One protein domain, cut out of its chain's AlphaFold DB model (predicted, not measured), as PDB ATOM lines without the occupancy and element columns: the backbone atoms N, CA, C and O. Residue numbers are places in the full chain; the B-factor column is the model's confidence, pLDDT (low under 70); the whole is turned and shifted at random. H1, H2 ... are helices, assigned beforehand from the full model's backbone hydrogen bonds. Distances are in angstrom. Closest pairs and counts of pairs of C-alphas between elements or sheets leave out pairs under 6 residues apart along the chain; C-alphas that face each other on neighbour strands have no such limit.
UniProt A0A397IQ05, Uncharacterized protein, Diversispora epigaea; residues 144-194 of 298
ATOM      1  N   LEU A 144     -15.686  52.986  17.065       83.06
ATOM      2  CA  LEU A 144     -15.046  51.881  17.776       83.06
ATOM      3  C   LEU A 144     -13.716  51.527  17.108       83.06
ATOM      4  O   LEU A 144     -13.566  51.688  15.897       83.06
ATOM      5  N   SER A 145     -12.810  50.888  17.846       80.62
ATOM      6  CA  SER A 145     -11.501  50.386  17.392       80.62
ATOM      7  C   SER A 145     -11.513  49.486  16.138       80.62
ATOM      8  O   SER A 145     -10.465  49.214  15.554       80.62
ATOM      9  N   ILE A 146     -12.694  49.022  15.718       81.12
ATOM     10  CA  ILE A 146     -12.948  48.182  14.535       81.12
ATOM     11  C   ILE A 146     -13.388  49.024  13.305       81.12
ATOM     12  O   ILE A 146     -13.579  48.479  12.221       81.12
ATOM     13  N   GLY A 147     -13.526  50.349  13.436       81.94
ATOM     14  CA  GLY A 147     -13.995  51.261  12.376       81.94
ATOM     15  C   GLY A 147     -15.521  51.312  12.222       81.94
ATOM     16  O   GLY A 147     -16.041  51.651  11.158       81.94
ATOM     17  N   LYS A 148     -16.264  50.915  13.265       85.06
ATOM     18  CA  LYS A 148     -17.733  50.993  13.316       85.06
ATOM     19  C   LYS A 148     -18.180  52.230  14.079       85.06
ATOM     20  O   LYS A 148     -17.680  52.488  15.167       85.06
ATOM     21  N   TYR A 149     -19.204  52.907  13.580       86.81
ATOM     22  CA  TYR A 149     -19.818  54.059  14.238       86.81
ATOM     23  C   TYR A 149     -21.021  53.581  15.052       86.81
ATOM     24  O   TYR A 149     -21.980  53.062  14.477       86.81
ATOM     25  N   VAL A 150     -20.973  53.745  16.378       86.12
ATOM     26  CA  VAL A 150     -22.013  53.244  17.302       86.12
ATOM     27  C   VAL A 150     -23.398  53.774  16.925       86.12
ATOM     28  O   VAL A 150     -24.348  53.005  16.832       86.12
ATOM     29  N   GLU A 151     -23.500  55.075  16.644       85.81
ATOM     30  CA  GLU A 151     -24.753  55.738  16.271       85.81
ATOM     31  C   GLU A 151     -25.374  55.141  14.997       85.81
ATOM     32  O   GLU A 151     -26.566  54.836  14.956       85.81
ATOM     33  N   LYS A 152     -24.551  54.874  13.976       88.81
ATOM     34  CA  LYS A 152     -24.991  54.282  12.705       88.81
ATOM     35  C   LYS A 152     -25.526  52.859  12.883       88.81
ATOM     36  O   LYS A 152     -26.542  52.504  12.287       88.81
ATOM     37  N   GLU A 153     -24.856  52.058  13.708       89.88
ATOM     38  CA  GLU A 153     -25.298  50.702  14.050       89.88
ATOM     39  C   GLU A 153     -26.619  50.722  14.835       89.88
ATOM     40  O   GLU A 153     -27.539  49.977  14.503       89.88
ATOM     41  N   LEU A 154     -26.761  51.626  15.813       89.50
ATOM     42  CA  LEU A 154     -28.011  51.817  16.559       89.50
ATOM     43  C   LEU A 154     -29.164  52.273  15.659       89.50
ATOM     44  O   LEU A 154     -30.269  51.750  15.774       89.50
ATOM     45  N   PHE A 155     -28.914  53.187  14.723       90.31
ATOM     46  CA  PHE A 155     -29.923  53.663  13.776       90.31
ATOM     47  C   PHE A 155     -30.431  52.542  12.851       90.31
ATOM     48  O   PHE A 155     -31.643  52.348  12.699       90.31
ATOM     49  N   GLU A 156     -29.524  51.745  12.277       91.81
ATOM     50  CA  GLU A 156     -29.887  50.604  11.424       91.81
ATOM     51  C   GLU A 156     -30.451  49.408  12.207       91.81
ATOM     52  O   GLU A 156     -31.178  48.588  11.639       91.81
ATOM     53  N   LEU A 157     -30.157  49.285  13.503       90.81
ATOM     54  CA  LEU A 157     -30.836  48.354  14.405       90.81
ATOM     55  C   LEU A 157     -32.265  48.838  14.695       90.81
ATOM     56  O   LEU A 157     -33.219  48.093  14.469       90.81
ATOM     57  N   GLY A 158     -32.427  50.105  15.084       89.62
ATOM     58  CA  GLY A 158     -33.712  50.736  15.388       89.62
ATOM     59  C   GLY A 158     -34.716  50.652  14.236       89.62
ATOM     60  O   GLY A 158     -35.875  50.311  14.466       89.62
ATOM     61  N   LYS A 159     -34.276  50.853  12.987       92.00
ATOM     62  CA  LYS A 159     -35.106  50.666  11.777       92.00
ATOM     63  C   LYS A 159     -35.742  49.276  11.642       92.00
ATOM     64  O   LYS A 159     -36.776  49.146  10.990       92.00
ATOM     65  N   LYS A 160     -35.116  48.232  12.196       92.25
ATOM     66  CA  LYS A 160     -35.590  46.838  12.102       92.25
ATOM     67  C   LYS A 160     -36.607  46.499  13.198       92.25
ATOM     68  O   LYS A 160     -37.324  45.504  13.075       92.25
ATOM     69  N   LEU A 161     -36.678  47.306  14.261       87.69
ATOM     70  CA  LEU A 161     -37.584  47.097  15.388       87.69
ATOM     71  C   LEU A 161     -39.005  47.545  15.026       87.69
ATOM     72  O   LEU A 161     -39.226  48.624  14.484       87.69
ATOM     73  N   LYS A 162     -39.992  46.700  15.340       88.50
ATOM     74  CA  LYS A 162     -41.412  46.934  15.006       88.50
ATOM     75  C   LYS A 162     -42.139  47.871  15.979       88.50
ATOM     76  O   LYS A 162     -43.283  48.235  15.723       88.50
ATOM     77  N   PHE A 163     -41.513  48.197  17.107       86.69
ATOM     78  CA  PHE A 163     -42.076  48.970  18.211       86.69
ATOM     79  C   PHE A 163     -41.016  49.930  18.756       86.69
ATOM     80  O   PHE A 163     -39.827  49.667  18.579       86.69
ATOM     81  N   GLU A 164     -41.453  51.006  19.413       85.69
ATOM     82  CA  GLU A 164     -40.580  51.969  20.100       85.69
ATOM     83  C   GLU A 164     -39.650  51.249  21.090       85.69
ATOM     84  O   GLU A 164     -40.093  50.386  21.852       85.69
ATOM     85  N   HIS A 165     -38.361  51.583  21.050       84.12
ATOM     86  CA  HIS A 165     -37.316  50.985  21.880       84.12
ATOM     87  C   HIS A 165     -36.305  52.049  22.320       84.12
ATOM     88  O   HIS A 165     -36.120  53.047  21.626       84.12
ATOM     89  N   ALA A 166     -35.576  51.801  23.411       82.06
ATOM     90  CA  ALA A 166     -34.514  52.675  23.934       82.06
ATOM     91  C   ALA A 166     -33.487  53.105  22.852       82.06
ATOM     92  O   ALA A 166     -33.036  54.250  22.802       82.06
ATOM     93  N   ILE A 167     -33.225  52.199  21.902       83.94
ATOM     94  CA  ILE A 167     -32.366  52.387  20.722       83.94
ATOM     95  C   ILE A 167     -32.818  53.566  19.840       83.94
ATOM     96  O   ILE A 167     -31.974  54.261  19.280       83.94
ATOM     97  N   HIS A 168     -34.124  53.838  19.727       84.75
ATOM     98  CA  HIS A 168     -34.652  54.969  18.943       84.75
ATOM     99  C   HIS A 168     -34.330  56.337  19.551       84.75
ATOM    100  O   HIS A 168     -34.415  57.345  18.857       84.75
ATOM    101  N   SER A 169     -33.936  56.371  20.824       83.69
ATOM    102  CA  SER A 169     -33.425  57.560  21.514       83.69
ATOM    103  C   SER A 169     -31.909  57.479  21.760       83.69
ATOM    104  O   SER A 169     -31.391  58.211  22.596       83.69
ATOM    105  N   PHE A 170     -31.207  56.581  21.052       85.06
ATOM    106  CA  PHE A 170     -29.773  56.284  21.206       85.06
ATOM    107  C   PHE A 170     -29.346  55.893  22.633       85.06
ATOM    108  O   PHE A 170     -28.175  56.001  22.998       85.06
ATOM    109  N   ILE A 171     -30.289  55.389  23.432       82.69
ATOM    110  CA  ILE A 171     -30.036  54.908  24.788       82.69
ATOM    111  C   ILE A 171     -29.455  53.494  24.694       82.69
ATOM    112  O   ILE A 171     -30.041  52.603  24.071       82.69
ATOM    113  N   LEU A 172     -28.288  53.307  25.307       82.31
ATOM    114  CA  LEU A 172     -27.558  52.045  25.347       82.31
ATOM    115  C   LEU A 172     -27.813  51.326  26.670       82.31
ATOM    116  O   LEU A 172     -27.195  51.642  27.681       82.31
ATOM    117  N   ASP A 173     -28.687  50.327  26.627       81.19
ATOM    118  CA  ASP A 173     -28.777  49.292  27.655       81.19
ATOM    119  C   ASP A 173     -27.854  48.128  27.251       81.19
ATOM    120  O   ASP A 173     -28.020  47.530  26.184       81.19
ATOM    121  N   PHE A 174     -26.849  47.826  28.076       80.44
ATOM    122  CA  PHE A 174     -25.893  46.746  27.815       80.44
ATOM    123  C   PHE A 174     -26.404  45.352  28.202       80.44
ATOM    124  O   PHE A 174     -25.807  44.365  27.764       80.44
ATOM    125  N   ASP A 175     -27.477  45.250  28.991       79.31
ATOM    126  CA  ASP A 175     -28.115  43.979  29.343       79.31
ATOM    127  C   ASP A 175     -29.154  43.548  28.290       79.31
ATOM    128  O   ASP A 175     -29.350  42.339  28.098       79.31
ATOM    129  N   ASN A 176     -29.720  44.505  27.543       82.56
ATOM    130  CA  ASN A 176     -30.656  44.296  26.434       82.56
ATOM    131  C   ASN A 176     -30.144  43.309  25.355       82.56
ATOM    132  O   ASN A 176     -29.003  43.381  24.885       82.56
ATOM    133  N   GLU A 177     -31.011  42.390  24.915       86.81
ATOM    134  CA  GLU A 177     -30.628  41.330  23.972       86.81
ATOM    135  C   GLU A 177     -30.323  41.852  22.563       86.81
ATOM    136  O   GLU A 177     -29.354  41.396  21.952       86.81
ATOM    137  N   GLU A 178     -31.094  42.808  22.043       85.31
ATOM    138  CA  GLU A 178     -30.892  43.377  20.708       85.31
ATOM    139  C   GLU A 178     -29.532  44.087  20.591       85.31
ATOM    140  O   GLU A 178     -28.806  43.878  19.615       85.31
ATOM    141  N   ILE A 179     -29.135  44.850  21.617       84.75
ATOM    142  CA  ILE A 179     -27.793  45.447  21.730       84.75
ATOM    143  C   ILE A 179     -26.716  44.356  21.778       84.75
ATOM    144  O   ILE A 179     -25.755  44.388  21.001       84.75
ATOM    145  N   ARG A 180     -26.882  43.349  22.642       86.88
ATOM    146  CA  ARG A 180     -25.895  42.268  22.833       86.88
ATOM    147  C   ARG A 180     -25.748  41.324  21.639       86.88
ATOM    148  O   ARG A 180     -24.749  40.609  21.565       86.88
ATOM    149  N   GLN A 181     -26.725  41.293  20.737       88.19
ATOM    150  CA  GLN A 181     -26.653  40.562  19.471       88.19
ATOM    151  C   GLN A 181     -26.017  41.396  18.348       88.19
ATOM    152  O   GLN A 181     -25.331  40.824  17.500       88.19
ATOM    153  N   ASN A 182     -26.204  42.724  18.336       88.19
ATOM    154  CA  ASN A 182     -25.644  43.596  17.294       88.19
ATOM    155  C   ASN A 182     -24.154  43.931  17.517       88.19
ATOM    156  O   ASN A 182     -23.413  44.120  16.549       88.19
ATOM    157  N   PHE A 183     -23.702  43.972  18.775       87.56
ATOM    158  CA  PHE A 183     -22.318  44.292  19.143       87.56
ATOM    159  C   PHE A 183     -21.572  43.092  19.748       87.56
ATOM    160  O   PHE A 183     -22.092  42.323  20.553       87.56
ATOM    161  N   ASN A 184     -20.299  42.943  19.386       88.62
ATOM    162  CA  ASN A 184     -19.409  41.928  19.942       88.62
ATOM    163  C   ASN A 184     -18.990  42.293  21.381       88.62
ATOM    164  O   ASN A 184     -18.876  43.462  21.733       88.62
ATOM    165  N   LYS A 185     -18.624  41.303  22.202       87.19
ATOM    166  CA  LYS A 185     -18.180  41.500  23.598       87.19
ATOM    167  C   LYS A 185     -17.045  42.521  23.753       87.19
ATOM    168  O   LYS A 185     -16.984  43.196  24.770       87.19
ATOM    169  N   LYS A 186     -16.145  42.627  22.768       86.81
ATOM    170  CA  LYS A 186     -15.083  43.648  22.759       86.81
ATOM    171  C   LYS A 186     -15.627  45.056  22.516       86.81
ATOM    172  O   LYS A 186     -15.204  45.973  23.200       86.81
ATOM    173  N   GLU A 187     -16.564  45.192  21.578       87.50
ATOM    174  CA  GLU A 187     -17.226  46.457  21.240       87.50
ATOM    175  C   GLU A 187     -18.040  46.952  22.446       87.50
ATOM    176  O   GLU A 187     -17.888  48.093  22.859       87.50
ATOM    177  N   LEU A 188     -18.795  46.060  23.099       85.38
ATOM    178  CA  LEU A 188     -19.528  46.362  24.333       85.38
ATOM    179  C   LEU A 188     -18.600  46.809  25.477       85.38
ATOM    180  O   LEU A 188     -18.885  47.800  26.136       85.38
ATOM    181  N   LEU A 189     -17.467  46.127  25.691       85.38
ATOM    182  CA  LEU A 189     -16.482  46.532  26.706       85.38
ATOM    183  C   LEU A 189     -15.815  47.875  26.378       85.38
ATOM    184  O   LEU A 189     -15.529  48.651  27.283       85.38
ATOM    185  N   GLU A 190     -15.562  48.173  25.105       87.25
ATOM    186  CA  GLU A 190     -15.071  49.482  24.656       87.25
ATOM    187  C   GLU A 190     -16.124  50.580  24.911       87.25
ATOM    188  O   GLU A 190     -15.802  51.662  25.408       87.25
ATOM    189  N   MET A 191     -17.400  50.268  24.665       82.31
ATOM    190  CA  MET A 191     -18.535  51.164  24.901       82.31
ATOM    191  C   MET A 191     -18.801  51.432  26.393       82.31
ATOM    192  O   MET A 191     -19.137  52.563  26.745       82.31
ATOM    193  N   ASP A 192     -18.614  50.438  27.258       81.56
ATOM    194  CA  ASP A 192     -18.759  50.550  28.718       81.56
ATOM    195  C   ASP A 192     -17.538  51.234  29.373       81.56
ATOM    196  O   ASP A 192     -17.672  52.060  30.271       81.56
ATOM    197  N   SER A 193     -16.324  50.961  28.876       79.25
ATOM    198  CA  SER A 193     -15.085  51.520  29.446       79.25
ATOM    199  C   SER A 193     -14.750  52.950  29.014       79.25
ATOM    200  O   SER A 193     -13.916  53.589  29.662       79.25
ATOM    201  N   THR A 194     -15.371  53.490  27.955       72.06
ATOM    202  CA  THR A 194     -15.226  54.927  27.673       72.06
ATOM    203  C   THR A 194     -16.107  55.709  28.639       72.06
ATOM    204  O   THR A 194     -17.332  55.661  28.531       72.06
TER     205      THR A 194
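Overview. This is residues 144 to 194 of the 298 residues of an uncharacterized protein of Diversispora epigaea (UniProt A0A397IQ05). Four short helices wind round in one chain: H1 lies along one side, H2 packs at its far end, H3 lies across from H1, and H4 crosses the opposite end from H2. The contacts between helices are few. The printed part has 51 residues with four named helices in the order H1, H2, H3, H4 and no named strand; the class is all helix. It is compact, with a radius of gyration of the C-alphas of 10.5 A and spans of 30 by 21 by 16 A.

Along the chain. H1, residues 150 to 158, begins at C-alpha (-22.013, 53.244, 17.302) and is 12.1 A long. H2 is residues 166 to 169, 5.6 A, and H3 residues 177 to 182, 8.6 A. H4, residues 185 to 193, 12.0 A, ends at C-alpha (-15.085, 51.520, 29.446).

Arrangement. H1 and H2 touch, the closest C-alphas being those of Gly 158 and His 168, 5.6 A apart. H1 and H3 are close but not clearly touching, with C-alphas 157 and 182 closest at 7.6 A, at a steep tilt of 60 degrees, opposite ways. H3 and H4 are close but not clearly touching, C-alphas 180 and 188 being closest at 7.7 A; at 72 degrees they are only just about perpendicular. H4 is apart from H1 and H2. In H1, H3 and H4 every O i to N i+4 pair is within hydrogen-bond range; H2 is too short for one.

Size, cuts and confidence. The C-alphas of Ser 145 and Phe 163 are the two farthest apart, 30.6 A. The printed part has no cut and no long link. No printed residue is under 70 in pLDDT.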